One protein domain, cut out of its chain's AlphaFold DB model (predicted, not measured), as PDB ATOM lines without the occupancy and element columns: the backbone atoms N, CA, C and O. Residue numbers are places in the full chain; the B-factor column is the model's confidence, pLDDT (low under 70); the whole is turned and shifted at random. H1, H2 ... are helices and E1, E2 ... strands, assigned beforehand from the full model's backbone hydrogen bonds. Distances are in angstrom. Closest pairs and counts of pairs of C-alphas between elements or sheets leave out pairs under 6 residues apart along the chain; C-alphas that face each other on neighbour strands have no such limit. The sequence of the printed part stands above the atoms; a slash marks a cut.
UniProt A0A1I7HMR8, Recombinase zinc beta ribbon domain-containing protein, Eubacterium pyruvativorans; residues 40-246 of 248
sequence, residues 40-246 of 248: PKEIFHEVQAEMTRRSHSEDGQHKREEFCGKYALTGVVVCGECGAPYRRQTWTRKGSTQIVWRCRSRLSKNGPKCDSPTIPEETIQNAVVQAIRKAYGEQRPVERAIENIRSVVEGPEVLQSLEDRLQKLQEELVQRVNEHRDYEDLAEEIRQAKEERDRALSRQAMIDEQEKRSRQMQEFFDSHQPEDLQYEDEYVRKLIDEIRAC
ATOM      1  N   PRO A  40     -91.859  13.680 -35.366       85.06
ATOM      2  CA  PRO A  40     -92.114  12.893 -36.576       85.06
ATOM      3  C   PRO A  40     -91.448  13.485 -37.826       85.06
ATOM      4  O   PRO A  40     -91.178  14.690 -37.883       85.06
ATOM      5  N   LYS A  41     -91.153  12.647 -38.827       80.69
ATOM      6  CA  LYS A  41     -90.455  13.082 -40.049       80.69
ATOM      7  C   LYS A  41     -91.324  14.047 -40.853       80.69
ATOM      8  O   LYS A  41     -90.830  15.078 -41.290       80.69
ATOM      9  N   GLU A  42     -92.618  13.776 -40.938       79.44
ATOM     10  CA  GLU A  42     -93.621  14.571 -41.652       79.44
ATOM     11  C   GLU A  42     -93.625  16.015 -41.135       79.44
ATOM     12  O   GLU A  42     -93.363  16.952 -41.886       79.44
ATOM     13  N   ILE A  43     -93.772  16.187 -39.815       84.44
ATOM     14  CA  ILE A  43     -93.743  17.502 -39.156       84.44
ATOM     15  C   ILE A  43     -92.388  18.188 -39.361       84.44
ATOM     16  O   ILE A  43     -92.321  19.402 -39.554       84.44
ATOM     17  N   PHE A  44     -91.282  17.442 -39.322       86.00
ATOM     18  CA  PHE A  44     -89.971  18.024 -39.592       86.00
ATOM     19  C   PHE A  44     -89.880  18.569 -41.021       86.00
ATOM     20  O   PHE A  44     -89.404  19.689 -41.197       86.00
ATOM     21  N   HIS A  45     -90.353  17.827 -42.025       82.38
ATOM     22  CA  HIS A  45     -90.360  18.280 -43.418       82.38
ATOM     23  C   HIS A  45     -91.284  19.487 -43.628       82.38
ATOM     24  O   HIS A  45     -90.881  20.428 -44.312       82.38
ATOM     25  N   GLU A  46     -92.449  19.535 -42.977       79.81
ATOM     26  CA  GLU A  46     -93.310  20.728 -42.961       79.81
ATOM     27  C   GLU A  46     -92.567  21.952 -42.403       79.81
ATOM     28  O   GLU A  46     -92.574  23.032 -42.997       79.81
ATOM     29  N   VAL A  47     -91.857  21.786 -41.282       85.81
ATOM     30  CA  VAL A  47     -91.063  22.866 -40.678       85.81
ATOM     31  C   VAL A  47     -89.898  23.273 -41.582       85.81
ATOM     32  O   VAL A  47     -89.605  24.462 -41.683       85.81
ATOM     33  N   GLN A  48     -89.244  22.336 -42.273       81.50
ATOM     34  CA  GLN A  48     -88.210  22.652 -43.266       81.50
ATOM     35  C   GLN A  48     -88.779  23.435 -44.451       81.50
ATOM     36  O   GLN A  48     -88.158  24.410 -44.876       81.50
ATOM     37  N   ALA A  49     -89.961  23.070 -44.953       77.50
ATOM     38  CA  ALA A  49     -90.649  23.812 -46.008       77.50
ATOM     39  C   ALA A  49     -90.992  25.239 -45.546       77.50
ATOM     40  O   ALA A  49     -90.720  26.203 -46.261       77.50
ATOM     41  N   GLU A  50     -91.474  25.400 -44.312       74.81
ATOM     42  CA  GLU A  50     -91.748  26.709 -43.710       74.81
ATOM     43  C   GLU A  50     -90.466  27.533 -43.487       74.81
ATOM     44  O   GLU A  50     -90.438  28.733 -43.768       74.81
ATOM     45  N   MET A  51     -89.375  26.918 -43.024       73.81
ATOM     46  CA  MET A  51     -88.074  27.590 -42.895       73.81
ATOM     47  C   MET A  51     -87.529  28.016 -44.255       73.81
ATOM     48  O   MET A  51     -87.040  29.136 -44.400       73.81
ATOM     49  N   THR A  52     -87.667  27.156 -45.259       70.19
ATOM     50  CA  THR A  52     -87.282  27.425 -46.643       70.19
ATOM     51  C   THR A  52     -88.097  28.596 -47.189       70.19
ATOM     52  O   THR A  52     -87.512  29.575 -47.649       70.19
ATOM     53  N   ARG A  53     -89.423  28.606 -47.000       68.88
ATOM     54  CA  ARG A  53     -90.303  29.740 -47.329       68.88
ATOM     55  C   ARG A  53     -89.865  31.039 -46.650       68.88
ATOM     56  O   ARG A  53     -89.803  32.080 -47.299       68.88
ATOM     57  N   ARG A  54     -89.536  30.997 -45.355       64.12
ATOM     58  CA  ARG A  54     -89.015  32.168 -44.622       64.12
ATOM     59  C   ARG A  54     -87.663  32.632 -45.157       64.12
ATOM     60  O   ARG A  54     -87.388  33.830 -45.147       64.12
ATOM     61  N   SER A  55     -86.831  31.697 -45.612       60.66
ATOM     62  CA  SER A  55     -85.516  31.983 -46.184       60.66
ATOM     63  C   SER A  55     -85.594  32.548 -47.607       60.66
ATOM     64  O   SER A  55     -84.782  33.407 -47.948       60.66
ATOM     65  N   HIS A  56     -86.599  32.150 -48.399       48.38
ATOM     66  CA  HIS A  56     -86.891  32.669 -49.736       48.38
ATOM     67  C   HIS A  56     -87.537  34.064 -49.664       48.38
ATOM     68  O   HIS A  56     -88.698  34.279 -49.996       48.38
ATOM     69  N   SER A  57     -86.756  35.046 -49.222       50.34
ATOM     70  CA  SER A  57     -86.772  36.368 -49.853       50.34
ATOM     71  C   SER A  57     -85.703  36.297 -50.935       50.34
ATOM     72  O   SER A  57     -84.526  36.178 -50.607       50.34
ATOM     73  N   GLU A  58     -86.115  36.240 -52.200       43.41
ATOM     74  CA  GLU A  58     -85.292  35.792 -53.339       43.41
ATOM     75  C   GLU A  58     -84.017  36.603 -53.618       43.41
ATOM     76  O   GLU A  58     -83.173  36.161 -54.389       43.41
ATOM     77  N   ASP A  59     -83.788  37.714 -52.929       39.84
ATOM     78  CA  ASP A  59     -82.524  38.426 -53.002       39.84
ATOM     79  C   ASP A  59     -81.741  38.204 -51.710       39.84
ATOM     80  O   ASP A  59     -82.020  38.825 -50.681       39.84
ATOM     81  N   GLY A  60     -80.683  37.387 -51.767       41.59
ATOM     82  CA  GLY A  60     -79.690  37.186 -50.695       41.59
ATOM     83  C   GLY A  60     -79.000  38.465 -50.172       41.59
ATOM     84  O   GLY A  60     -78.026  38.390 -49.428       41.59
ATOM     85  N   GLN A  61     -79.496  39.646 -50.545       43.44
ATOM     86  CA  GLN A  61     -79.149  40.959 -50.013       43.44
ATOM     87  C   GLN A  61     -80.031  41.375 -48.826       43.44
ATOM     88  O   GLN A  61     -79.591  42.164 -47.983       43.44
ATOM     89  N   HIS A  62     -81.247  40.836 -48.702       43.62
ATOM     90  CA  HIS A  62     -82.199  41.247 -47.674       43.62
ATOM     91  C   HIS A  62     -82.915  40.035 -47.081       43.62
ATOM     92  O   HIS A  62     -83.986  39.644 -47.531       43.62
ATOM     93  N   LYS A  63     -82.353  39.474 -45.997       42.66
ATOM     94  CA  LYS A  63     -83.137  38.632 -45.084       42.66
ATOM     95  C   LYS A  63     -84.423  39.398 -44.761       42.66
ATOM     96  O   LYS A  63     -84.327  40.543 -44.302       42.66
ATOM     97  N   ARG A  64     -85.598  38.786 -44.967       46.53
ATOM     98  CA  ARG A  64     -86.815  39.168 -44.241       46.53
ATOM     99  C   ARG A  64     -86.465  39.013 -42.766       46.53
ATOM    100  O   ARG A  64     -86.542  37.927 -42.207       46.53
ATOM    101  N   GLU A  65     -85.923  40.078 -42.176       45.50
ATOM    102  CA  GLU A  65     -85.690  40.154 -40.744       45.50
ATOM    103  C   GLU A  65     -87.021  39.758 -40.107       45.50
ATOM    104  O   GLU A  65     -88.063  40.288 -40.507       45.50
ATOM    105  N   GLU A  66     -86.982  38.779 -39.203       43.09
ATOM    106  CA  GLU A  66     -88.114  38.305 -38.415       43.09
ATOM    107  C   GLU A  66     -88.685  39.470 -37.608       43.09
ATOM    108  O   GLU A  66     -88.448  39.644 -36.416       43.09
ATOM    109  N   PHE A  67     -89.436  40.328 -38.272       46.56
ATOM    110  CA  PHE A  67     -90.256  41.313 -37.633       46.56
ATOM    111  C   PHE A  67     -91.644  40.714 -37.646       46.56
ATOM    112  O   PHE A  67     -92.399  40.865 -38.605       46.56
ATOM    113  N   CYS A  68     -91.996  40.082 -36.525       45.47
ATOM    114  CA  CYS A  68     -93.350  40.170 -35.990       45.47
ATOM    115  C   CYS A  68     -93.679  41.661 -35.840       45.47
ATOM    116  O   CYS A  68     -93.579  42.260 -34.769       45.47
ATOM    117  N   GLY A  69     -93.948  42.308 -36.968       52.84
ATOM    118  CA  GLY A  69     -94.234  43.713 -37.030       52.84
ATOM    119  C   GLY A  69     -95.578  43.915 -36.368       52.84
ATOM    120  O   GLY A  69     -96.576  43.313 -36.756       52.84
ATOM    121  N   LYS A  70     -95.622  44.848 -35.421       66.00
ATOM    122  CA  LYS A  70     -96.858  45.477 -34.946       66.00
ATOM    123  C   LYS A  70     -97.788  45.930 -36.097       66.00
ATOM    124  O   LYS A  70     -98.959  46.166 -35.844       66.00
ATOM    125  N   TYR A  71     -97.272  46.054 -37.325       78.12
ATOM    126  CA  TYR A  71     -97.960  46.556 -38.512       78.12
ATOM    127  C   TYR A  71     -97.841  45.568 -39.677       78.12
ATOM    128  O   TYR A  71     -96.716  45.212 -40.047       78.12
ATOM    129  N   ALA A  72     -98.970  45.179 -40.279       80.81
ATOM    130  CA  ALA A  72     -99.026  44.154 -41.330       80.81
ATOM    131  C   ALA A  72     -98.261  44.490 -42.625       80.81
ATOM    132  O   ALA A  72     -97.789  43.589 -43.304       80.81
ATOM    133  N   LEU A  73     -98.068  45.771 -42.940       83.06
ATOM    134  CA  LEU A  73     -97.339  46.218 -44.139       83.06
ATOM    135  C   LEU A  73     -95.803  46.081 -44.020       83.06
ATOM    136  O   LEU A  73     -95.072  46.258 -44.999       83.06
ATOM    137  N   THR A  74     -95.283  45.782 -42.825       82.69
ATOM    138  CA  THR A  74     -93.834  45.678 -42.578       82.69
ATOM    139  C   THR A  74     -93.278  44.408 -43.218       82.69
ATOM    140  O   THR A  74     -93.749  43.321 -42.914       82.69
ATOM    141  N   GLY A  75     -92.263  44.526 -44.080       75.06
ATOM    142  CA  GLY A  75     -91.655  43.371 -44.767       75.06
ATOM    143  C   GLY A  75     -92.463  42.821 -45.953       75.06
ATOM    144  O   GLY A  75     -91.986  41.920 -46.646       75.06
ATOM    145  N   VAL A  76     -93.650  43.384 -46.202       83.56
ATOM    146  CA  VAL A  76     -94.487  43.120 -47.385       83.56
ATOM    147  C   VAL A  76     -94.235  44.173 -48.463       83.56
ATOM    148  O   VAL A  76     -94.141  43.843 -49.639       83.56
ATOM    149  N   VAL A  77     -94.086  45.444 -48.076       86.75
ATOM    150  CA  VAL A  77     -93.823  46.537 -49.024       86.75
ATOM    151  C   VAL A  77     -92.333  46.597 -49.363       86.75
ATOM    152  O   VAL A  77     -91.498  46.853 -48.487       86.75
ATOM    153  N   VAL A  78     -92.001  46.415 -50.638       88.00
ATOM    154  CA  VAL A  78     -90.633  46.430 -51.173       88.00
ATOM    155  C   VAL A  78     -90.481  47.481 -52.269       88.00
ATOM    156  O   VAL A  78     -91.436  47.867 -52.944       88.00
ATOM    157  N   CYS A  79     -89.262  47.978 -52.435       87.00
ATOM    158  CA  CYS A  79     -88.935  48.959 -53.457       87.00
ATOM    159  C   CYS A  79     -88.742  48.298 -54.822       87.00
ATOM    160  O   CYS A  79     -87.899  47.416 -54.958       87.00
ATOM    161  N   GLY A  80     -89.462  48.772 -55.840       84.25
ATOM    162  CA  GLY A  80     -89.302  48.300 -57.217       84.25
ATOM    163  C   GLY A  80     -87.960  48.677 -57.853       84.25
ATOM    164  O   GLY A  80     -87.512  47.987 -58.758       84.25
ATOM    165  N   GLU A  81     -87.294  49.733 -57.371       83.38
ATOM    166  CA  GLU A  81     -86.001  50.183 -57.915       83.38
ATOM    167  C   GLU A  81     -84.806  49.411 -57.353       83.38
ATOM    168  O   GLU A  81     -83.885  49.072 -58.090       83.38
ATOM    169  N   CYS A  82     -84.775  49.179 -56.037       82.38
ATOM    170  CA  CYS A  82     -83.596  48.625 -55.360       82.38
ATOM    171  C   CYS A  82     -83.857  47.329 -54.587       82.38
ATOM    172  O   CYS A  82     -82.957  46.868 -53.892       82.38
ATOM    173  N   GLY A  83     -85.077  46.787 -54.620       81.81
ATOM    174  CA  GLY A  83     -85.457  45.557 -53.910       81.81
ATOM    175  C   GLY A  83     -85.515  45.679 -52.382       81.81
ATOM    176  O   GLY A  83     -86.037  44.800 -51.704       81.81
ATOM    177  N   ALA A  84     -85.024  46.776 -51.800       83.81
ATOM    178  CA  ALA A  84     -84.999  46.939 -50.353       83.81
ATOM    179  C   ALA A  84     -86.409  47.122 -49.759       83.81
ATOM    180  O   ALA A  84     -87.260  47.793 -50.358       83.81
ATOM    181  N   PRO A  85     -86.659  46.613 -48.537       85.12
ATOM    182  CA  PRO A  85     -87.947  46.774 -47.881       85.12
ATOM    183  C   PRO A  85     -88.207  48.241 -47.525       85.12
ATOM    184  O   PRO A  85     -87.301  49.004 -47.165       85.12
ATOM    185  N   TYR A  86     -89.471  48.641 -47.575       88.12
ATOM    186  CA  TYR A  86     -89.909  49.927 -47.055       88.12
ATOM    187  C   TYR A  86     -90.018  49.896 -45.529       88.12
ATOM    188  O   TYR A  86     -90.375  48.893 -44.911       88.12
ATOM    189  N   ARG A  87     -89.732  51.038 -44.902       86.75
ATOM    190  CA  ARG A  87     -89.826  51.240 -43.458       86.75
ATOM    191  C   ARG A  87     -90.849  52.322 -43.137       86.75
ATOM    192  O   ARG A  87     -90.795  53.424 -43.685       86.75
ATOM    193  N   ARG A  88     -91.728  52.018 -42.184       88.69
ATOM    194  CA  ARG A  88     -92.676  52.964 -41.588       88.69
ATOM    195  C   ARG A  88     -91.938  54.076 -40.837       88.69
ATOM    196  O   ARG A  88     -91.074  53.807 -40.000       88.69
ATOM    197  N   GLN A  89     -92.302  55.323 -41.099       88.94
ATOM    198  CA  GLN A  89     -91.840  56.516 -40.399       88.94
ATOM    199  C   GLN A  89     -93.032  57.355 -39.948       88.94
ATOM    200  O   GLN A  89     -93.990  57.549 -40.691       88.94
ATOM    201  N   THR A  90     -92.947  57.893 -38.735       90.31
ATOM    202  CA  THR A  90     -93.915  58.870 -38.236       90.31
ATOM    203  C   THR A  90     -93.366  60.267 -38.490       90.31
ATOM    204  O   THR A  90     -92.290  60.608 -37.999       90.31
ATOM    205  N   TRP A  91     -94.083  61.071 -39.264       89.75
ATOM    206  CA  TRP A  91     -93.793  62.486 -39.463       89.75
ATOM    207  C   TRP A  91     -94.727  63.310 -38.589       89.75
ATOM    208  O   TRP A  91     -95.942  63.158 -38.650       89.75
ATOM    209  N   THR A  92     -94.164  64.202 -37.781       89.44
ATOM    210  CA  THR A  92     -94.940  65.091 -36.913       89.44
ATOM    211  C   THR A  92     -94.670  66.532 -37.307       89.44
ATOM    212  O   THR A  92     -93.519  66.973 -37.306       89.44
ATOM    213  N   ARG A  93     -95.719  67.293 -37.632       84.19
ATOM    214  CA  ARG A  93     -95.613  68.721 -37.947       84.19
ATOM    215  C   ARG A  93     -96.790  69.483 -37.351       84.19
ATOM    216  O   ARG A  93     -97.930  69.172 -37.641       84.19
ATOM    217  N   LYS A  94     -96.516  70.522 -36.549       78.19
ATOM    218  CA  LYS A  94     -97.535  71.445 -35.995       78.19
ATOM    219  C   LYS A  94     -98.773  70.739 -35.393       78.19
ATOM    220  O   LYS A  94     -99.894  71.186 -35.592       78.19
ATOM    221  N   GLY A  95     -98.569  69.631 -34.676       82.12
ATOM    222  CA  GLY A  95     -99.646  68.872 -34.026       82.12
ATOM    223  C   GLY A  95    -100.345  67.824 -34.900       82.12
ATOM    224  O   GLY A  95    -101.074  67.009 -34.349       82.12
ATOM    225  N   SER A  96    -100.093  67.771 -36.214       83.81
ATOM    226  CA  SER A  96    -100.526  66.649 -37.051       83.81
ATOM    227  C   SER A  96     -99.425  65.592 -37.154       83.81
ATOM    228  O   SER A  96     -98.244  65.895 -37.354       83.81
ATOM    229  N   THR A  97     -99.815  64.330 -36.983       87.31
ATOM    230  CA  THR A  97     -98.957  63.163 -37.191       87.31
ATOM    231  C   THR A  97     -99.409  62.442 -38.449       87.31
ATOM    232  O   THR A  97    -100.555  62.012 -38.518       87.31
ATOM    233  N   GLN A  98     -98.517  62.288 -39.421       89.69
ATOM    234  CA  GLN A  98     -98.754  61.501 -40.626       89.69
ATOM    235  C   GLN A  98     -97.786  60.328 -40.656       89.69
ATOM    236  O   GLN A  98     -96.603  60.471 -40.333       89.69
ATOM    237  N   ILE A  99     -98.281  59.164 -41.055       90.56
ATOM    238  CA  ILE A  99     -97.449  57.980 -41.206       90.56
ATOM    239  C   ILE A  99     -97.120  57.803 -42.681       90.56
ATOM    240  O   ILE A  99     -97.994  57.828 -43.551       90.56
ATOM    241  N   VAL A 100     -95.831  57.649 -42.954       91.69
ATOM    242  CA  VAL A 100     -95.301  57.484 -44.302       91.69
ATOM    243  C   VAL A 100     -94.358  56.296 -44.356       91.69
ATOM    244  O   VAL A 100     -93.701  55.946 -43.377       91.69
ATOM    245  N   TRP A 101     -94.251  55.699 -45.527       91.56
ATOM    246  CA  TRP A 101     -93.379  54.581 -45.818       91.56
ATOM    247  C   TRP A 101     -92.272  55.059 -46.755       91.56
ATOM    248  O   TRP A 101     -92.525  55.728 -47.760       91.56
ATOM    249  N   ARG A 102     -91.022  54.739 -46.407       89.56
ATOM    250  CA  ARG A 102     -89.840  55.096 -47.204       89.56
ATOM    251  C   ARG A 102     -88.923  53.899 -47.382       89.56
ATOM    252  O   ARG A 102     -88.702  53.153 -46.430       89.56
ATOM    253  N   CYS A 103     -88.345  53.770 -48.571       88.69
ATOM    254  CA  CYS A 103     -87.340  52.758 -48.871       88.69
ATOM    255  C   CYS A 103     -86.184  52.781 -47.849       88.69
ATOM    256  O   CYS A 103     -85.636  53.844 -47.532       88.69
ATOM    257  N   ARG A 104     -85.793  51.604 -47.336       86.38
ATOM    258  CA  ARG A 104     -84.682  51.453 -46.379       86.38
ATOM    259  C   ARG A 104     -83.353  51.935 -46.954       86.38
ATOM    260  O   ARG A 104     -82.617  52.612 -46.237       86.38
ATOM    261  N   SER A 105     -83.064  51.646 -48.223       84.12
ATOM    262  CA  SER A 105     -81.823  52.076 -48.886       84.12
ATOM    263  C   SER A 105     -81.700  53.598 -48.929       84.12
ATOM    264  O   SER A 105     -80.651  54.131 -48.583       84.12
ATOM    265  N   ARG A 106     -82.807  54.306 -49.190       83.06
ATOM    266  CA  ARG A 106     -82.871  55.778 -49.157       83.06
ATOM    267  C   ARG A 106     -82.656  56.375 -47.761       83.06
ATOM    268  O   ARG A 106     -82.221  57.516 -47.629       83.06
ATOM    269  N   LEU A 107     -83.005  55.638 -46.706       83.06
ATOM    270  CA  LEU A 107     -82.804  56.064 -45.316       83.06
ATOM    271  C   LEU A 107     -81.407  55.726 -44.783       83.06
ATOM    272  O   LEU A 107     -80.963  56.323 -43.799       83.06
ATOM    273  N   SER A 108     -80.731  54.755 -45.393       81.75
ATOM    274  CA  SER A 108     -79.392  54.345 -44.994       81.75
ATOM    275  C   SER A 108     -78.366  55.390 -45.424       81.75
ATOM    276  O   SER A 108     -78.291  55.760 -46.589       81.75
ATOM    277  N   LYS A 109     -77.522  55.837 -44.488       69.88
ATOM    278  CA  LYS A 109     -76.438  56.790 -44.784       69.88
ATOM    279  C   LYS A 109     -75.343  56.193 -45.679       69.88
ATOM    280  O   LYS A 109     -74.672  56.941 -46.378       69.88
ATOM    281  N   ASN A 110     -75.191  54.867 -45.656       72.25
ATOM    282  CA  ASN A 110     -74.143  54.121 -46.364       72.25
ATOM    283  C   ASN A 110     -74.719  53.157 -47.424       72.25
ATOM    284  O   ASN A 110     -74.011  52.267 -47.883       72.25
ATOM    285  N   GLY A 111     -76.017  53.256 -47.738       66.06
ATOM    286  CA  GLY A 111     -76.695  52.365 -48.685       66.06
ATOM    287  C   GLY A 111     -76.619  52.846 -50.140       66.06
ATOM    288  O   GLY A 111     -76.206  53.982 -50.389       66.06
ATOM    289  N   PRO A 112     -77.044  52.010 -51.105       72.56
ATOM    290  CA  PRO A 112     -77.214  52.441 -52.487       72.56
ATOM    291  C   PRO A 112     -78.217  53.602 -52.552       72.56
ATOM    292  O   PRO A 112     -79.254  53.579 -51.882       72.56
ATOM    293  N   LYS A 113     -77.897  54.633 -53.345       78.38
ATOM    294  CA  LYS A 113     -78.808  55.761 -53.574       78.38
ATOM    295  C   LYS A 113     -80.044  55.238 -54.299       78.38
ATOM    296  O   LYS A 113     -79.927  54.667 -55.375       78.38
ATOM    297  N   CYS A 114     -81.198  55.417 -53.675       82.38
ATOM    298  CA  CYS A 114     -82.494  55.041 -54.213       82.38
ATOM    299  C   CYS A 114     -83.407  56.260 -54.097       82.38
ATOM    300  O   CYS A 114     -83.523  56.837 -53.005       82.38
ATOM    301  N   ASP A 115     -84.008  56.653 -55.216       82.94
ATOM    302  CA  ASP A 115     -84.826  57.864 -55.320       82.94
ATOM    303  C   ASP A 115     -86.324  57.584 -55.157       82.94
ATOM    304  O   ASP A 115     -87.110  58.518 -55.009       82.94
ATOM    305  N   SER A 116     -86.669  56.307 -55.001       84.88
ATOM    306  CA  SER A 116     -87.997  55.786 -54.720       84.88
ATOM    307  C   SER A 116     -88.886  56.655 -53.803       84.88
ATOM    308  O   SER A 116     -88.448  57.165 -52.744       84.88
ATOM    309  N   PRO A 117     -90.175  56.808 -54.176       86.00
ATOM    310  CA  PRO A 117     -91.066  57.803 -53.602       86.00
ATOM    311  C   PRO A 117     -91.414  57.514 -52.141       86.00
ATOM    312  O   PRO A 117     -91.338  56.395 -51.628       86.00
ATOM    313  N   THR A 118     -91.807  58.576 -51.434       89.12
ATOM    314  CA  THR A 118     -92.377  58.478 -50.082       89.12
ATOM    315  C   THR A 118     -93.874  58.283 -50.186       89.12
ATOM    316  O   THR A 118     -94.559  59.135 -50.743       89.12
ATOM    317  N   ILE A 119     -94.371  57.181 -49.635       90.12
ATOM    318  CA  ILE A 119     -95.756  56.757 -49.833       90.12
ATOM    319  C   ILE A 119     -96.518  56.921 -48.513       90.12
ATOM    320  O   ILE A 119     -96.069  56.393 -47.493       90.12
ATOM    321  N   PRO A 120     -97.637  57.662 -48.473       91.56
ATOM    322  CA  PRO A 120     -98.514  57.696 -47.305       91.56
ATOM    323  C   PRO A 120     -99.089  56.308 -46.998       91.56
ATOM    324  O   PRO A 120     -99.404  55.550 -47.912       91.56
ATOM    325  N   GLU A 121     -99.262  55.977 -45.716       90.25
ATOM    326  CA  GLU A 121     -99.825  54.677 -45.313       90.25
ATOM    327  C   GLU A 121    -101.221  54.437 -45.911       90.25
ATOM    328  O   GLU A 121    -101.467  53.373 -46.471       90.25
ATOM    329  N   GLU A 122    -102.082  55.458 -45.915       89.94
ATOM    330  CA  GLU A 122    -103.427  55.403 -46.508       89.94
ATOM    331  C   GLU A 122    -103.408  55.038 -48.000       89.94
ATOM    332  O   GLU A 122    -104.273  54.312 -48.483       89.94
ATOM    333  N   THR A 123    -102.403  55.503 -48.748       90.50
ATOM    334  CA  THR A 123    -102.262  55.173 -50.172       90.50
ATOM    335  C   THR A 123    -101.995  53.684 -50.364       90.50
ATOM    336  O   THR A 123    -102.586  53.070 -51.251       90.50
ATOM    337  N   ILE A 124    -101.153  53.089 -49.513       89.69
ATOM    338  CA  ILE A 124    -100.851  51.652 -49.558       89.69
ATOM    339  C   ILE A 124    -102.091  50.847 -49.163       89.69
ATOM    340  O   ILE A 124    -102.446  49.900 -49.856       89.69
ATOM    341  N   GLN A 125    -102.785  51.250 -48.099       90.19
ATOM    342  CA  GLN A 125    -104.010  50.589 -47.635       90.19
ATOM    343  C   GLN A 125    -105.109  50.591 -48.707       90.19
ATOM    344  O   GLN A 125    -105.712  49.555 -48.984       90.19
ATOM    345  N   ASN A 126    -105.322  51.730 -49.369       89.19
ATOM    346  CA  ASN A 126    -106.288  51.841 -50.461       89.19
ATOM    347  C   ASN A 126    -105.887  50.992 -51.672       89.19
ATOM    348  O   ASN A 126    -106.738  50.317 -52.249       89.19
ATOM    349  N   ALA A 127    -104.601  50.985 -52.039       88.69
ATOM    350  CA  ALA A 127    -104.094  50.148 -53.123       88.69
ATOM    351  C   ALA A 127    -104.288  48.652 -52.827       88.69
ATOM    352  O   ALA A 127    -104.688  47.901 -53.712       88.69
ATOM    353  N   VAL A 128    -104.079  48.233 -51.574       87.94
ATOM    354  CA  VAL A 128    -104.342  46.864 -51.109       87.94
ATOM    355  C   VAL A 128    -105.811  46.487 -51.299       87.94
ATOM    356  O   VAL A 128    -106.103  45.482 -51.944       87.94
ATOM    357  N   VAL A 129    -106.744  47.297 -50.793       87.31
ATOM    358  CA  VAL A 129    -108.183  47.010 -50.917       87.31
ATOM    359  C   VAL A 129    -108.610  46.969 -52.386       87.31
ATOM    360  O   VAL A 129    -109.364  46.085 -52.788       87.31
ATOM    361  N   GLN A 130    -108.100  47.883 -53.215       86.19
ATOM    362  CA  GLN A 130    -108.371  47.885 -54.656       86.19
ATOM    363  C   GLN A 130    -107.824  46.637 -55.357       86.19
ATOM    364  O   GLN A 130    -108.521  46.063 -56.191       86.19
ATOM    365  N   ALA A 131    -106.612  46.200 -55.013       85.00
ATOM    366  CA  ALA A 131    -106.020  44.982 -55.558       85.00
ATOM    367  C   ALA A 131    -106.846  43.745 -55.183       85.00
ATOM    368  O   ALA A 131    -107.148  42.929 -56.052       85.00
ATOM    369  N   ILE A 132    -107.285  43.649 -53.923       82.50
ATOM    370  CA  ILE A 132    -108.151  42.561 -53.457       82.50
ATOM    371  C   ILE A 132    -109.482  42.581 -54.217       82.50
ATOM    372  O   ILE A 132    -109.868  41.566 -54.791       82.50
ATOM    373  N   ARG A 133    -110.158  43.733 -54.318       82.56
ATOM    374  CA  ARG A 133    -111.411  43.864 -55.092       82.56
ATOM    375  C   ARG A 133    -111.245  43.495 -56.565       82.56
ATOM    376  O   ARG A 133    -112.140  42.897 -57.155       82.56
ATOM    377  N   LYS A 134    -110.106  43.832 -57.171       82.31
ATOM    378  CA  LYS A 134    -109.805  43.418 -58.543       82.31
ATOM    379  C   LYS A 134    -109.669  41.895 -58.643       82.31
ATOM    380  O   LYS A 134    -110.242  41.306 -59.554       82.31
ATOM    381  N   ALA A 135    -108.986  41.265 -57.688       77.38
ATOM    382  CA  ALA A 135    -108.863  39.809 -57.625       77.38
ATOM    383  C   ALA A 135    -110.232  39.111 -57.468       77.38
ATOM    384  O   ALA A 135    -110.474  38.106 -58.135       77.38
ATOM    385  N   TYR A 136    -111.159  39.686 -56.687       75.00
ATOM    386  CA  TYR A 136    -112.558  39.227 -56.605       75.00
ATOM    387  C   TYR A 136    -113.254  39.205 -57.970       75.00
ATOM    388  O   TYR A 136    -113.911  38.227 -58.313       75.00
ATOM    389  N   GLY A 137    -113.109  40.269 -58.767       69.06
ATOM    390  CA  GLY A 137    -113.740  40.357 -60.088       69.06
ATOM    391  C   GLY A 137    -113.202  39.338 -61.097       69.06
ATOM    392  O   GLY A 137    -113.879  39.024 -62.077       69.06
ATOM    393  N   GLU A 138    -112.001  38.807 -60.862       65.69
ATOM    394  CA  GLU A 138    -111.353  37.851 -61.753       65.69
ATOM    395  C   GLU A 138    -111.633  36.380 -61.389       65.69
ATOM    396  O   GLU A 138    -111.485  35.576 -62.302       65.69
ATOM    397  N   GLN A 139    -112.079  36.056 -60.152       57.78
ATOM    398  CA  GLN A 139    -112.586  34.793 -59.519       57.78
ATOM    399  C   GLN A 139    -112.097  33.404 -60.016       57.78
ATOM    400  O   GLN A 139    -111.773  32.526 -59.222       57.78
ATOM    401  N   ARG A 140    -111.939  33.212 -61.322       57.00
ATOM    402  CA  ARG A 140    -111.384  32.040 -62.007       57.00
ATOM    403  C   ARG A 140    -109.893  31.727 -61.767       57.00
ATOM    404  O   ARG A 140    -109.528  30.579 -62.022       57.00
ATOM    405  N   PRO A 141    -108.982  32.644 -61.364       63.34
ATOM    406  CA  PRO A 141    -107.567  32.292 -61.278       63.34
ATOM    407  C   PRO A 141    -107.251  31.389 -60.084       63.34
ATOM    408  O   PRO A 141    -106.310  30.615 -60.187       63.34
ATOM    409  N   VAL A 142    -108.029  31.426 -58.997       63.41
ATOM    410  CA  VAL A 142    -107.747  30.602 -57.807       63.41
ATOM    411  C   VAL A 142    -108.117  29.142 -58.036       63.41
ATOM    412  O   VAL A 142    -107.315  28.256 -57.765       63.41
ATOM    413  N   GLU A 143    -109.293  28.887 -58.608       64.56
ATOM    414  CA  GLU A 143    -109.724  27.531 -58.969       64.56
ATOM    415  C   GLU A 143    -108.764  26.897 -59.980       64.56
ATOM    416  O   GLU A 143    -108.321  25.765 -59.797       64.56
ATOM    417  N   ARG A 144    -108.358  27.664 -61.003       65.81
ATOM    418  CA  ARG A 144    -107.355  27.218 -61.978       65.81
ATOM    419  C   ARG A 144    -105.969  27.057 -61.364       65.81
ATOM    420  O   ARG A 144    -105.234  26.176 -61.790       65.81
ATOM    421  N   ALA A 145    -105.589  27.884 -60.390       65.50
ATOM    422  CA  ALA A 145    -104.330  27.719 -59.670       65.50
ATOM    423  C   ALA A 145    -104.328  26.403 -58.885       65.50
ATOM    424  O   ALA A 145    -103.370  25.649 -59.003       65.50
ATOM    425  N   ILE A 146    -105.413  26.082 -58.176       67.75
ATOM    426  CA  ILE A 146    -105.566  24.804 -57.464       67.75
ATOM    427  C   ILE A 146    -105.522  23.627 -58.444       67.75
ATOM    428  O   ILE A 146    -104.824  22.649 -58.195       67.75
ATOM    429  N   GLU A 147    -106.217  23.713 -59.578       69.88
ATOM    430  CA  GLU A 147    -106.209  22.656 -60.598       69.88
ATOM    431  C   GLU A 147    -104.816  22.454 -61.218       69.88
ATOM    432  O   GLU A 147    -104.342  21.322 -61.334       69.88
ATOM    433  N   ASN A 148    -104.114  23.544 -61.539       67.06
ATOM    434  CA  ASN A 148    -102.738  23.491 -62.029       67.06
ATOM    435  C   ASN A 148    -101.796  22.885 -60.981       67.06
ATOM    436  O   ASN A 148    -100.974  22.040 -61.329       67.06
ATOM    437  N   ILE A 149    -101.931  23.272 -59.708       67.25
ATOM    438  CA  ILE A 149    -101.144  22.715 -58.601       67.25
ATOM    439  C   ILE A 149    -101.367  21.201 -58.515       67.25
ATOM    440  O   ILE A 149    -100.397  20.447 -58.553       67.25
ATOM    441  N   ARG A 150    -102.625  20.740 -58.524       66.62
ATOM    442  CA  ARG A 150    -102.970  19.306 -58.508       66.62
ATOM    443  C   ARG A 150    -102.399  18.528 -59.684       66.62
ATOM    444  O   ARG A 150    -102.039  17.371 -59.519       66.62
ATOM    445  N   SER A 151    -102.301  19.147 -60.859       65.62
ATOM    446  CA  SER A 151    -101.747  18.493 -62.052       65.62
ATOM    447  C   SER A 151    -100.225  18.286 -62.005       65.62
ATOM    448  O   SER A 151     -99.703  17.458 -62.747       65.62
ATOM    449  N   VAL A 152     -99.516  19.030 -61.148       64.06
ATOM    450  CA  VAL A 152     -98.054  18.956 -60.967       64.06
ATOM    451  C   VAL A 152     -97.667  17.998 -59.834       64.06
ATOM    452  O   VAL A 152     -96.515  17.575 -59.749       64.06
ATOM    453  N   VAL A 153     -98.623  17.625 -58.980       62.94
ATOM    454  CA  VAL A 153     -98.418  16.647 -57.909       62.94
ATOM    455  C   VAL A 153     -98.123  15.280 -58.525       62.94
ATOM    456  O   VAL A 153     -98.970  14.679 -59.185       62.94
ATOM    457  N   GLU A 154     -96.918  14.768 -58.276       63.28
ATOM    458  CA  GLU A 154     -96.672  13.329 -58.328       63.28
ATOM    459  C   GLU A 154     -97.647  12.691 -57.332       63.28
ATOM    460  O   GLU A 154     -97.585  12.979 -56.141       63.28
ATOM    461  N   GLY A 155     -98.618  11.920 -57.829       65.19
ATOM    462  CA  GLY A 155     -99.699  11.395 -56.996       65.19
ATOM    463  C   GLY A 155     -99.183  10.619 -55.773       65.19
ATOM    464  O   GLY A 155     -98.044  10.147 -55.782       65.19
ATOM    465  N   PRO A 156    -100.025  10.402 -54.744       68.62
ATOM    466  CA  PRO A 156     -99.650   9.641 -53.543       68.62
ATOM    467  C   PRO A 156     -99.095   8.241 -53.866       68.62
ATOM    468  O   PRO A 156     -98.333   7.674 -53.090       68.62
ATOM    469  N   GLU A 157     -99.428   7.718 -55.047       76.81
ATOM    470  CA  GLU A 157     -98.903   6.483 -55.626       76.81
ATOM    471  C   GLU A 157     -97.373   6.485 -55.788       76.81
ATOM    472  O   GLU A 157     -96.740   5.454 -55.583       76.81
ATOM    473  N   VAL A 158     -96.756   7.628 -56.113       80.12
ATOM    474  CA  VAL A 158     -95.296   7.727 -56.283       80.12
ATOM    475  C   VAL A 158     -94.597   7.573 -54.937       80.12
ATOM    476  O   VAL A 158     -93.684   6.756 -54.821       80.12
ATOM    477  N   LEU A 159     -95.059   8.286 -53.905       80.56
ATOM    478  CA  LEU A 159     -94.528   8.153 -52.546       80.56
ATOM    479  C   LEU A 159     -94.694   6.724 -52.018       80.56
ATOM    480  O   LEU A 159     -93.715   6.137 -51.565       80.56
ATOM    481  N   GLN A 160     -95.881   6.132 -52.179       84.00
ATOM    482  CA  GLN A 160     -96.127   4.736 -51.793       84.00
ATOM    483  C   GLN A 160     -95.214   3.761 -52.543       84.00
ATOM    484  O   GLN A 160     -94.642   2.859 -51.941       84.00
ATOM    485  N   SER A 161     -95.002   3.961 -53.847       86.56
ATOM    486  CA  SER A 161     -94.107   3.098 -54.626       86.56
ATOM    487  C   SER A 161     -92.642   3.191 -54.178       86.56
ATOM    488  O   SER A 161     -91.924   2.188 -54.214       86.56
ATOM    489  N   LEU A 162     -92.197   4.371 -53.730       86.19
ATOM    490  CA  LEU A 162     -90.861   4.582 -53.175       86.19
ATOM    491  C   LEU A 162     -90.729   3.938 -51.791       86.19
ATOM    492  O   LEU A 162     -89.710   3.307 -51.518       86.19
ATOM    493  N   GLU A 163     -91.754   4.042 -50.946       86.25
ATOM    494  CA  GLU A 163     -91.816   3.362 -49.646       86.25
ATOM    495  C   GLU A 163     -91.780   1.837 -49.806       86.25
ATOM    496  O   GLU A 163     -90.949   1.176 -49.181       86.25
ATOM    497  N   ASP A 164     -92.582   1.283 -50.718       89.69
ATOM    498  CA  ASP A 164     -92.593  -0.150 -51.037       89.69
ATOM    499  C   ASP A 164     -91.237  -0.628 -51.576       89.69
ATOM    500  O   ASP A 164     -90.764  -1.720 -51.242       89.69
ATOM    501  N   ARG A 165     -90.595   0.172 -52.440       90.94
ATOM    502  CA  ARG A 165     -89.255  -0.129 -52.965       90.94
ATOM    503  C   ARG A 165     -88.221  -0.125 -51.843       90.94
ATOM    504  O   ARG A 165     -87.406  -1.042 -51.776       90.94
ATOM    505  N   LEU A 166     -88.270   0.866 -50.956       89.31
ATOM    506  CA  LEU A 166     -87.381   0.952 -49.799       89.31
ATOM    507  C   LEU A 166     -87.558  -0.236 -48.859       89.31
ATOM    508  O   LEU A 166     -86.556  -0.812 -48.438       89.31
ATOM    509  N   GLN A 167     -88.797  -0.645 -48.584       89.44
ATOM    510  CA  GLN A 167     -89.071  -1.811 -47.752       89.44
ATOM    511  C   GLN A 167     -88.459  -3.084 -48.354       89.44
ATOM    512  O   GLN A 167     -87.757  -3.817 -47.660       89.44
ATOM    513  N   LYS A 168     -88.647  -3.320 -49.658       91.88
ATOM    514  CA  LYS A 168     -88.065  -4.487 -50.348       91.88
ATOM    515  C   LYS A 168     -86.539  -4.495 -50.291       91.88
ATOM    516  O   LYS A 168     -85.946  -5.526 -49.985       91.88
ATOM    517  N   LEU A 169     -85.902  -3.351 -50.542       90.00
ATOM    518  CA  LEU A 169     -84.444  -3.231 -50.471       90.00
ATOM    519  C   LEU A 169     -83.921  -3.455 -49.043       90.00
ATOM    520  O   LEU A 169     -82.874  -4.074 -48.858       90.00
ATOM    521  N   GLN A 170     -84.652  -2.993 -48.024       85.25
ATOM    522  CA  GLN A 170     -84.318  -3.245 -46.620       85.25
ATOM    523  C   GLN A 170     -84.433  -4.730 -46.253       85.25
ATOM    524  O   GLN A 170     -83.554  -5.259 -45.573       85.25
ATOM    525  N   GLU A 171     -85.480  -5.416 -46.714       89.44
ATOM    526  CA  GLU A 171     -85.646  -6.861 -46.521       89.44
ATOM    527  C   GLU A 171     -84.506  -7.649 -47.196       89.44
ATOM    528  O   GLU A 171     -83.904  -8.535 -46.580       89.44
ATOM    529  N   GLU A 172     -84.141  -7.277 -48.426       89.75
ATOM    530  CA  GLU A 172     -83.038  -7.896 -49.172       89.75
ATOM    531  C   GLU A 172     -81.674  -7.646 -48.508       89.75
ATOM    532  O   GLU A 172     -80.827  -8.545 -48.461       89.75
ATOM    533  N   LEU A 173     -81.470  -6.462 -47.921       86.12
ATOM    534  CA  LEU A 173     -80.268  -6.137 -47.151       86.12
ATOM    535  C   LEU A 173     -80.117  -7.063 -45.940       86.12
ATOM    536  O   LEU A 173     -79.045  -7.634 -45.733       86.12
ATOM    537  N   VAL A 174     -81.186  -7.260 -45.162       87.50
ATOM    538  CA  VAL A 174     -81.174  -8.177 -44.007       87.50
ATOM    539  C   VAL A 174     -80.843  -9.602 -44.452       87.50
ATOM    540  O   VAL A 174     -80.068 -10.295 -43.786       87.50
ATOM    541  N   GLN A 175     -81.376 -10.038 -45.596       87.75
ATOM    542  CA  GLN A 175     -81.061 -11.351 -46.150       87.75
ATOM    543  C   GLN A 175     -79.580 -11.476 -46.545       87.75
ATOM    544  O   GLN A 175     -78.922 -12.425 -46.116       87.75
ATOM    545  N   ARG A 176     -79.023 -10.518 -47.301       87.31
ATOM    546  CA  ARG A 176     -77.603 -10.545 -47.712       87.31
ATOM    547  C   ARG A 176     -76.645 -10.498 -46.519       87.31
ATOM    548  O   ARG A 176     -75.637 -11.207 -46.534       87.31
ATOM    549  N   VAL A 177     -76.981  -9.738 -45.473       84.88
ATOM    550  CA  VAL A 177     -76.207  -9.679 -44.220       84.88
ATOM    551  C   VAL A 177     -76.195 -11.035 -43.511       84.88
ATOM    552  O   VAL A 177     -75.128 -11.501 -43.113       84.88
ATOM    553  N   ASN A 178     -77.350 -11.699 -43.400       85.50
ATOM    554  CA  ASN A 178     -77.444 -13.039 -42.808       85.50
ATOM    555  C   ASN A 178     -76.677 -14.098 -43.615       85.50
ATOM    556  O   ASN A 178     -76.162 -15.062 -43.053       85.50
ATOM    557  N   GLU A 179     -76.588 -13.919 -44.930       89.81
ATOM    558  CA  GLU A 179     -75.852 -14.800 -45.838       89.81
ATOM    559  C   GLU A 179     -74.362 -14.427 -45.979       89.81
ATOM    560  O   GLU A 179     -73.648 -15.070 -46.750       89.81
ATOM    561  N   HIS A 180     -73.880 -13.412 -45.246       84.12
ATOM    562  CA  HIS A 180     -72.513 -12.878 -45.322       84.12
ATOM    563  C   HIS A 180     -72.051 -12.524 -46.750       84.12
ATOM    564  O   HIS A 180     -70.874 -12.680 -47.087       84.12
ATOM    565  N   ARG A 181     -72.970 -12.060 -47.602       84.31
ATOM    566  CA  ARG A 181     -72.642 -11.570 -48.947       84.31
ATOM    567  C   ARG A 181     -72.318 -10.081 -48.921       84.31
ATOM    568  O   ARG A 181     -72.696  -9.374 -47.992       84.31
ATOM    569  N   ASP A 182     -71.636  -9.628 -49.967       83.62
ATOM    570  CA  ASP A 182     -71.483  -8.202 -50.243       83.62
ATOM    571  C   ASP A 182     -72.862  -7.557 -50.463       83.62
ATOM    572  O   ASP A 182     -73.760  -8.183 -51.033       83.62
ATOM    573  N   TYR A 183     -73.030  -6.346 -49.949       82.38
ATOM    574  CA  TYR A 183     -74.271  -5.573 -49.943       82.38
ATOM    575  C   TYR A 183     -74.029  -4.094 -50.277       82.38
ATOM    576  O   TYR A 183     -74.924  -3.267 -50.093       82.38
ATOM    577  N   GLU A 184     -72.818  -3.730 -50.709       82.75
ATOM    578  CA  GLU A 184     -72.451  -2.339 -50.988       82.75
ATOM    579  C   GLU A 184     -73.282  -1.736 -52.138       82.75
ATOM    580  O   GLU A 184     -73.640  -0.558 -52.098       82.75
ATOM    581  N   ASP A 185     -73.694  -2.569 -53.096       84.75
ATOM    582  CA  ASP A 185     -74.637  -2.244 -54.172       84.75
ATOM    583  C   ASP A 185     -76.043  -1.907 -53.644       84.75
ATOM    584  O   ASP A 185     -76.594  -0.856 -53.980       84.75
ATOM    585  N   LEU A 186     -76.594  -2.736 -52.751       83.94
ATOM    586  CA  LEU A 186     -77.867  -2.454 -52.079       83.94
ATOM    587  C   LEU A 186     -77.800  -1.202 -51.216       83.94
ATOM    588  O   LEU A 186     -78.763  -0.441 -51.161       83.94
ATOM    589  N   ALA A 187     -76.697  -1.005 -50.495       80.88
ATOM    590  CA  ALA A 187     -76.536   0.153 -49.628       80.88
ATOM    591  C   ALA A 187     -76.605   1.453 -50.439       80.88
ATOM    592  O   ALA A 187     -77.241   2.414 -50.003       80.88
ATOM    593  N   GLU A 188     -76.005   1.472 -51.631       83.88
ATOM    594  CA  GLU A 188     -76.100   2.602 -52.550       83.88
ATOM    595  C   GLU A 188     -77.511   2.777 -53.120       83.88
ATOM    596  O   GLU A 188     -78.031   3.893 -53.121       83.88
ATOM    597  N   GLU A 189     -78.179   1.696 -53.526       87.56
ATOM    598  CA  GLU A 189     -79.551   1.779 -54.041       87.56
ATOM    599  C   GLU A 189     -80.542   2.275 -52.975       87.56
ATOM    600  O   GLU A 189     -81.398   3.116 -53.255       87.56
ATOM    601  N   ILE A 190     -80.384   1.826 -51.726       87.56
ATOM    602  CA  ILE A 190     -81.160   2.314 -50.582       87.56
ATOM    603  C   ILE A 190     -80.911   3.808 -50.374       87.56
ATOM    604  O   ILE A 190     -81.871   4.552 -50.179       87.56
ATOM    605  N   ARG A 191     -79.655   4.273 -50.424       83.75
ATOM    606  CA  ARG A 191     -79.343   5.709 -50.302       83.75
ATOM    607  C   ARG A 191     -80.059   6.524 -51.376       83.75
ATOM    608  O   ARG A 191     -80.736   7.494 -51.044       83.75
ATOM    609  N   GLN A 192     -79.971   6.102 -52.634       87.62
ATOM    610  CA  GLN A 192     -80.598   6.803 -53.756       87.62
ATOM    611  C   GLN A 192     -82.126   6.833 -53.634       87.62
ATOM    612  O   GLN A 192     -82.729   7.903 -53.721       87.62
ATOM    613  N   ALA A 193     -82.754   5.691 -53.345       87.19
ATOM    614  CA  ALA A 193     -84.203   5.607 -53.170       87.19
ATOM    615  C   ALA A 193     -84.702   6.465 -51.989       87.19
ATOM    616  O   ALA A 193     -85.783   7.054 -52.053       87.19
ATOM    617  N   LYS A 194     -83.909   6.592 -50.916       83.75
ATOM    618  CA  LYS A 194     -84.231   7.470 -49.780       83.75
ATOM    619  C   LYS A 194     -84.137   8.947 -50.138       83.75
ATOM    620  O   LYS A 194     -85.027   9.711 -49.771       83.75
ATOM    621  N   GLU A 195     -83.099   9.350 -50.868       86.12
ATOM    622  CA  GLU A 195     -82.993  10.727 -51.355       86.12
ATOM    623  C   GLU A 195     -84.157  11.090 -52.282       86.12
ATOM    624  O   GLU A 195     -84.707  12.188 -52.189       86.12
ATOM    625  N   GLU A 196     -84.561  10.173 -53.164       87.00
ATOM    626  CA  GLU A 196     -85.733  10.347 -54.025       87.00
ATOM    627  C   GLU A 196     -87.010  10.545 -53.198       87.00
ATOM    628  O   GLU A 196     -87.757  11.497 -53.451       87.00
ATOM    629  N   ARG A 197     -87.218   9.725 -52.157       86.69
ATOM    630  CA  ARG A 197     -88.328   9.889 -51.207       86.69
ATOM    631  C   ARG A 197     -88.296  11.257 -50.528       86.69
ATOM    632  O   ARG A 197     -89.311  11.945 -50.528       86.69
ATOM    633  N   ASP A 198     -87.165  11.689 -49.978       82.81
ATOM    634  CA  ASP A 198     -87.078  12.983 -49.280       82.81
ATOM    635  C   ASP A 198     -87.343  14.175 -50.189       82.81
ATOM    636  O   ASP A 198     -87.994  15.148 -49.789       82.81
ATOM    637  N   ARG A 199     -86.877  14.096 -51.439       84.06
ATOM    638  CA  ARG A 199     -87.178  15.099 -52.462       84.06
ATOM    639  C   ARG A 199     -88.659  15.091 -52.822       84.06
ATOM    640  O   ARG A 199     -89.231  16.162 -53.015       84.06
ATOM    641  N   ALA A 200     -89.290  13.923 -52.924       84.69
ATOM    642  CA  ALA A 200     -90.726  13.811 -53.162       84.69
ATOM    643  C   ALA A 200     -91.542  14.374 -51.984       84.69
ATOM    644  O   ALA A 200     -92.400  15.221 -52.206       84.69
ATOM    645  N   LEU A 201     -91.207  14.019 -50.738       83.06
ATOM    646  CA  LEU A 201     -91.861  14.540 -49.530       83.06
ATOM    647  C   LEU A 201     -91.723  16.058 -49.404       83.06
ATOM    648  O   LEU A 201     -92.697  16.751 -49.124       83.06
ATOM    649  N   SER A 202     -90.528  16.597 -49.652       80.19
ATOM    650  CA  SER A 202     -90.302  18.045 -49.600       80.19
ATOM    651  C   SER A 202     -91.100  18.779 -50.682       80.19
ATOM    652  O   SER A 202     -91.674  19.832 -50.410       80.19
ATOM    653  N   ARG A 203     -91.180  18.220 -51.900       79.69
ATOM    654  CA  ARG A 203     -92.024  18.760 -52.980       79.69
ATOM    655  C   ARG A 203     -93.509  18.694 -52.620       79.69
ATOM    656  O   ARG A 203     -94.205  19.686 -52.814       79.69
ATOM    657  N   GLN A 204     -93.970  17.580 -52.052       81.38
ATOM    658  CA  GLN A 204     -95.352  17.418 -51.606       81.38
ATOM    659  C   GLN A 204     -95.708  18.442 -50.524       81.38
ATOM    660  O   GLN A 204     -96.691  19.155 -50.674       81.38
ATOM    661  N   ALA A 205     -94.860  18.611 -49.507       80.94
ATOM    662  CA  ALA A 205     -95.071  19.597 -48.449       80.94
ATOM    663  C   ALA A 205     -95.156  21.038 -48.991       80.94
ATOM    664  O   ALA A 205     -95.977  21.831 -48.531       80.94
ATOM    665  N   MET A 206     -94.340  21.386 -49.996       76.88
ATOM    666  CA  MET A 206     -94.433  22.689 -50.666       76.88
ATOM    667  C   MET A 206     -95.767  22.866 -51.394       76.88
ATOM    668  O   MET A 206     -96.357  23.944 -51.331       76.88
ATOM    669  N   ILE A 207     -96.240  21.829 -52.083       78.12
ATOM    670  CA  ILE A 207     -97.515  21.857 -52.803       78.12
ATOM    671  C   ILE A 207     -98.691  21.938 -51.823       78.12
ATOM    672  O   ILE A 207     -99.557  22.794 -51.998       78.12
ATOM    673  N   ASP A 208     -98.698  21.124 -50.770       80.06
ATOM    674  CA  ASP A 208     -99.756  21.105 -49.756       80.06
ATOM    675  C   ASP A 208     -99.905  22.473 -49.073       80.06
ATOM    676  O   ASP A 208    -101.022  22.944 -48.843       80.06
ATOM    677  N   GLU A 209     -98.794  23.166 -48.808       77.12
ATOM    678  CA  GLU A 209     -98.822  24.530 -48.271       77.12
ATOM    679  C   GLU A 209     -99.424  25.533 -49.277       77.12
ATOM    680  O   GLU A 209    -100.243  26.378 -48.902       77.12
ATOM    681  N   GLN A 210     -99.094  25.420 -50.569       75.12
ATOM    682  CA  GLN A 210     -99.695  26.250 -51.626       75.12
ATOM    683  C   GLN A 210    -101.197  25.971 -51.798       75.12
ATOM    684  O   GLN A 210    -101.989  26.907 -51.964       75.12
ATOM    685  N   GLU A 211    -101.620  24.708 -51.719       79.38
ATOM    686  CA  GLU A 211    -103.035  24.329 -51.740       79.38
ATOM    687  C   GLU A 211    -103.782  24.882 -50.526       79.38
ATOM    688  O   GLU A 211    -104.853  25.479 -50.671       79.38
ATOM    689  N   LYS A 212    -103.222  24.718 -49.323       80.62
ATOM    690  CA  LYS A 212    -103.797  25.232 -48.074       80.62
ATOM    691  C   LYS A 212    -103.990  26.739 -48.141       80.62
ATOM    692  O   LYS A 212    -105.054  27.239 -47.776       80.62
ATOM    693  N   ARG A 213    -103.000  27.460 -48.659       76.44
ATOM    694  CA  ARG A 213    -103.093  28.902 -48.870       76.44
ATOM    695  C   ARG A 213    -104.159  29.279 -49.894       76.44
ATOM    696  O   ARG A 213    -104.946  30.192 -49.652       76.44
ATOM    697  N   SER A 214    -104.211  28.567 -51.017       78.50
ATOM    698  CA  SER A 214    -105.227  28.796 -52.050       78.50
ATOM    699  C   SER A 214    -106.636  28.568 -51.502       78.50
ATOM    700  O   SER A 214    -107.531  29.366 -51.767       78.50
ATOM    701  N   ARG A 215    -106.821  27.546 -50.658       81.00
ATOM    702  CA  ARG A 215    -108.086  27.272 -49.965       81.00
ATOM    703  C   ARG A 215    -108.457  28.368 -48.970       81.00
ATOM    704  O   ARG A 215    -109.582  28.843 -49.002       81.00
ATOM    705  N   GLN A 216    -107.512  28.828 -48.148       78.81
ATOM    706  CA  GLN A 216    -107.737  29.964 -47.243       78.81
ATOM    707  C   GLN A 216    -108.144  31.232 -48.004       78.81
ATOM    708  O   GLN A 216    -108.986  31.996 -47.536       78.81
ATOM    709  N   MET A 217    -107.559  31.452 -49.184       77.25
ATOM    710  CA  MET A 217    -107.930  32.557 -50.063       77.25
ATOM    711  C   MET A 217    -109.348  32.384 -50.634       77.25
ATOM    712  O   MET A 217    -110.097  33.356 -50.657       77.25
ATOM    713  N   GLN A 218    -109.753  31.170 -51.031       77.31
ATOM    714  CA  GLN A 218    -111.135  30.892 -51.454       77.31
ATOM    715  C   GLN A 218    -112.143  31.091 -50.321       77.31
ATOM    716  O   GLN A 218    -113.101  31.833 -50.491       77.31
ATOM    717  N   GLU A 219    -111.893  30.517 -49.142       81.12
ATOM    718  CA  GLU A 219    -112.763  30.671 -47.967       81.12
ATOM    719  C   GLU A 219    -112.945  32.148 -47.583       81.12
ATOM    720  O   GLU A 219    -114.039  32.582 -47.207       81.12
ATOM    721  N   PHE A 220    -111.876  32.942 -47.704       77.69
ATOM    722  CA  PHE A 220    -111.935  34.385 -47.509       77.69
ATOM    723  C   PHE A 220    -112.852  35.063 -48.535       77.69
ATOM    724  O   PHE A 220    -113.695  35.877 -48.146       77.69
ATOM    725  N   PHE A 221    -112.704  34.707 -49.815       76.31
ATOM    726  CA  PHE A 221    -113.521  35.233 -50.904       76.31
ATOM    727  C   PHE A 221    -115.000  34.841 -50.786       76.31
ATOM    728  O   PHE A 221    -115.856  35.679 -51.057       76.31
ATOM    729  N   ASP A 222    -115.309  33.639 -50.306       76.94
ATOM    730  CA  ASP A 222    -116.690  33.186 -50.096       76.94
ATOM    731  C   ASP A 222    -117.373  33.901 -48.916       76.94
ATOM    732  O   ASP A 222    -118.589  34.101 -48.915       76.94
ATOM    733  N   SER A 223    -116.595  34.299 -47.905       78.50
ATOM    734  CA  SER A 223    -117.121  34.857 -46.650       78.50
ATOM    735  C   SER A 223    -117.323  36.379 -46.663       78.50
ATOM    736  O   SER A 223    -118.045  36.892 -45.808       78.50
ATOM    737  N   HIS A 224    -116.697  37.116 -47.587       74.31
ATOM    738  CA  HIS A 224    -116.752  38.587 -47.624       74.31
ATOM    739  C   HIS A 224    -117.253  39.097 -48.977       74.31
ATOM    740  O   HIS A 224    -116.815  38.625 -50.024       74.31
ATOM    741  N   GLN A 225    -118.128  40.109 -48.958       74.00
ATOM    742  CA  GLN A 225    -118.591  40.782 -50.176       74.00
ATOM    743  C   GLN A 225    -117.620  41.892 -50.613       74.00
ATOM    744  O   GLN A 225    -117.152  42.648 -49.756       74.00
ATOM    745  N   PRO A 226    -117.332  42.033 -51.925       70.69
ATOM    746  CA  PRO A 226    -116.348  42.982 -52.455       70.69
ATOM    747  C   PRO A 226    -116.638  44.455 -52.112       70.69
ATOM    748  O   PRO A 226    -115.706  45.258 -51.958       70.69
ATOM    749  N   GLU A 227    -117.913  44.818 -51.983       70.31
ATOM    750  CA  GLU A 227    -118.390  46.184 -51.754       70.31
ATOM    751  C   GLU A 227    -118.061  46.709 -50.349       70.31
ATOM    752  O   GLU A 227    -117.777  47.901 -50.198       70.31
ATOM    753  N   ASP A 228    -118.002  45.823 -49.354       73.81
ATOM    754  CA  ASP A 228    -117.831  46.179 -47.940       73.81
ATOM    755  C   ASP A 228    -116.384  46.050 -47.438       73.81
ATOM    756  O   ASP A 228    -116.105  46.351 -46.277       73.81
ATOM    757  N   LEU A 229    -115.427  45.652 -48.294       77.62
ATOM    758  CA  LEU A 229    -114.029  45.524 -47.867       77.62
ATOM    759  C   LEU A 229    -113.455  46.870 -47.418       77.62
ATOM    760  O   LEU A 229    -113.279  47.790 -48.225       77.62
ATOM    761  N   GLN A 230    -113.092  46.936 -46.141       81.69
ATOM    762  CA  GLN A 230    -112.233  47.961 -45.561       81.69
ATOM    763  C   GLN A 230    -110.825  47.398 -45.363       81.69
ATOM    764  O   GLN A 230    -110.612  46.192 -45.423       81.69
ATOM    765  N   TYR A 231    -109.828  48.260 -45.177       82.75
ATOM    766  CA  TYR A 231    -108.482  47.766 -44.909       82.75
ATOM    767  C   TYR A 231    -108.422  47.133 -43.512       82.75
ATOM    768  O   TYR A 231    -108.642  47.815 -42.511       82.75
ATOM    769  N   GLU A 232    -108.035  45.861 -43.456       82.19
ATOM    770  CA  GLU A 232    -107.691  45.161 -42.223       82.19
ATOM    771  C   GLU A 232    -106.303  44.527 -42.345       82.19
ATOM    772  O   GLU A 232    -105.936  43.952 -43.372       82.19
ATOM    773  N   ASP A 233    -105.525  44.598 -41.264       80.69
ATOM    774  CA  ASP A 233    -104.178  44.020 -41.192       80.69
ATOM    775  C   ASP A 233    -104.177  42.503 -41.463       80.69
ATOM    776  O   ASP A 233    -103.189  41.946 -41.948       80.69
ATOM    777  N   GLU A 234    -105.289  41.827 -41.173       78.12
ATOM    778  CA  GLU A 234    -105.476  40.405 -41.442       78.12
ATOM    779  C   GLU A 234    -105.478  40.089 -42.944       78.12
ATOM    780  O   GLU A 234    -104.923  39.069 -43.355       78.12
ATOM    781  N   TYR A 235    -106.010  40.987 -43.778       79.19
ATOM    782  CA  TYR A 235    -106.108  40.767 -45.223       79.19
ATOM    783  C   TYR A 235    -104.728  40.778 -45.868       79.19
ATOM    784  O   TYR A 235    -104.416  39.916 -46.685       79.19
ATOM    785  N   VAL A 236    -103.860  41.696 -45.436       76.94
ATOM    786  CA  VAL A 236    -102.462  41.742 -45.885       76.94
ATOM    787  C   VAL A 236    -101.738  40.449 -45.516       76.94
ATOM    788  O   VAL A 236    -101.047  39.877 -46.349       76.94
ATOM    789  N   ARG A 237    -101.927  39.951 -44.289       76.25
ATOM    790  CA  ARG A 237    -101.239  38.740 -43.809       76.25
ATOM    791  C   ARG A 237    -101.696  37.464 -44.511       76.25
ATOM    792  O   ARG A 237    -100.892  36.552 -44.659       76.25
ATOM    793  N   LYS A 238    -102.973  37.384 -44.889       73.38
ATOM    794  CA  LYS A 238    -103.556  36.193 -45.522       73.38
ATOM    795  C   LYS A 238    -103.398  36.192 -47.042       73.38
ATOM    796  O   LYS A 238    -103.091  35.155 -47.621       73.38
ATOM    797  N   LEU A 239    -103.599  37.341 -47.687       74.75
ATOM    798  CA  LEU A 239    -103.794  37.416 -49.139       74.75
ATOM    799  C   LEU A 239    -102.604  37.996 -49.904       74.75
ATOM    800  O   LEU A 239    -102.557  37.866 -51.123       74.75
ATOM    801  N   ILE A 240    -101.653  38.647 -49.229       78.31
ATOM    802  CA  ILE A 240    -100.606  39.421 -49.902       78.31
ATOM    803  C   ILE A 240     -99.231  38.878 -49.547       78.31
ATOM    804  O   ILE A 240     -98.836  38.860 -48.385       78.31
ATOM    805  N   ASP A 241     -98.477  38.481 -50.570       75.88
ATOM    806  CA  ASP A 241     -97.068  38.121 -50.411       75.88
ATOM    807  C   ASP A 241     -96.152  39.332 -50.389       75.88
ATOM    808  O   ASP A 241     -95.302  39.465 -49.507       75.88
ATOM    809  N   GLU A 242     -96.305  40.200 -51.382       82.19
ATOM    810  CA  GLU A 242     -95.385  41.295 -51.637       82.19
ATOM    811  C   GLU A 242     -96.111  42.445 -52.339       82.19
ATOM    812  O   GLU A 242     -96.952  42.235 -53.212       82.19
ATOM    813  N   ILE A 243     -95.766  43.676 -51.965       85.31
ATOM    814  CA  ILE A 243     -96.236  44.902 -52.610       85.31
ATOM    815  C   ILE A 243     -95.011  45.626 -53.158       85.31
ATOM    816  O   ILE A 243     -94.222  46.176 -52.387       85.31
ATOM    817  N   ARG A 244     -94.859  45.662 -54.485       87.00
ATOM    818  CA  ARG A 244     -93.794  46.430 -55.145       87.00
ATOM    819  C   ARG A 244     -94.224  47.874 -55.359       87.00
ATOM    820  O   ARG A 244     -95.167  48.154 -56.093       87.00
ATOM    821  N   ALA A 245     -93.507  48.793 -54.724       83.81
ATOM    822  CA  ALA A 245     -93.647  50.224 -54.944       83.81
ATOM    823  C   ALA A 245     -92.767  50.666 -56.124       83.81
ATOM    824  O   ALA A 245     -91.545  50.750 -55.983       83.81
ATOM    825  N   CYS A 246     -93.393  50.955 -57.265       77.19
ATOM    826  CA  CYS A 246     -92.748  51.496 -58.465       77.19
ATOM    827  C   CYS A 246     -93.235  52.929 -58.727       77.19
ATOM    828  O   CYS A 246     -94.376  53.259 -58.393       77.19
TER     829      CYS A 246
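This is residues 40 to 246 of the 248 residues of the protein "Recombinase zinc beta ribbon domain-containing protein" of Eubacterium pyruvativorans (UniProt A0A1I7HMR8). A long helical arm meets a shorter one at a corner as a V: the long arm is H6, with H5 folded back along its first part and H4 along a later part, and the short arm is H3, which leads from a small head of strands. The head holds the hairpin of E2 and E3, whose residues 92 to 97 stick out, the small pair E1 and E4, and the short H2, while H7 sits in the crook of the V and H1 crosses H6. The printed part has 207 residues, in the order H1 E1 E2 E3 H2 H3 H4 H5 H6 H7 E4, with E1 and E4 parallel and E2 and E3 antiparallel. It is mostly helix, loose, with a radius of gyration of the C-alphas of 24.4 A, and elongated, spanning 89 by 46 by 26 A.

Find C-alpha 41 at (-90.455, 13.082, -40.049); from there H1 runs to residue 55, 20.5 A. Next come E1, residues 77 to 79, then E2, residues 86 to 93, 21.6 A, and E3, residues 96 to 103, 22.5 A. H2 is residues 104 to 107, and H3, residues 121 to 138, measures 26.2 A. H4 is residues 140 to 152, 18.7 A, and H5 is residues 156 to 178, 33.5 A. Look for C-alpha 184 at (-72.451, -2.339, -50.988), where H6 starts its 58.3 A to residue 223. H7, residues 233 to 239, and E4, residues 243 to 245, follow, the last ending at C-alpha 245, (-93.647, 50.224, -54.944).

Start at the hub, H6. H1 touches it at a steep tilt of 66 degrees, closest at the C-alphas of Glu 46 and Ala 205, 5.9 A. H5 and H6 form a helical hairpin at a shallow tilt of 23 degrees, closest at C-alphas 162 and 197, 6.2 A. H4 touches H6 at a shallow tilt of 12 degrees, opposite ways, with C-alphas 146 and 211 closest at 6.3 A. H7 only just touches H6, with 3 pairs of C-alphas within 8 A, the closest 217 and 239 at 6.4 A. H3 is close to H6 but not clearly touching, about perpendicular at 81 degrees, with C-alphas 136 and 221 closest at 7.0 A. At the other end of H3, C-alphas 100 of E3 and 121 are the closest of the two elements, 5.4 A apart. In the hairpin of E2 and E3, look at N 89 and O 100, 2.7 A; between E1 and E4, at N 78 and O 243, 2.8 A. In H1, H3, H4, H5, H6 and H7 every O i to N i+4 pair is within hydrogen-bond range; H2 is too short for one.

The two C-alphas farthest apart, Lys 94 and Glu 179, are 89.5 A apart. The printed part has no cut; the links H1 to E1 and H2 to H3 are long. Mean pLDDT of the printed part is 78.3, with residues 53 to 70, 109, 111 and 137 to 156 under 70.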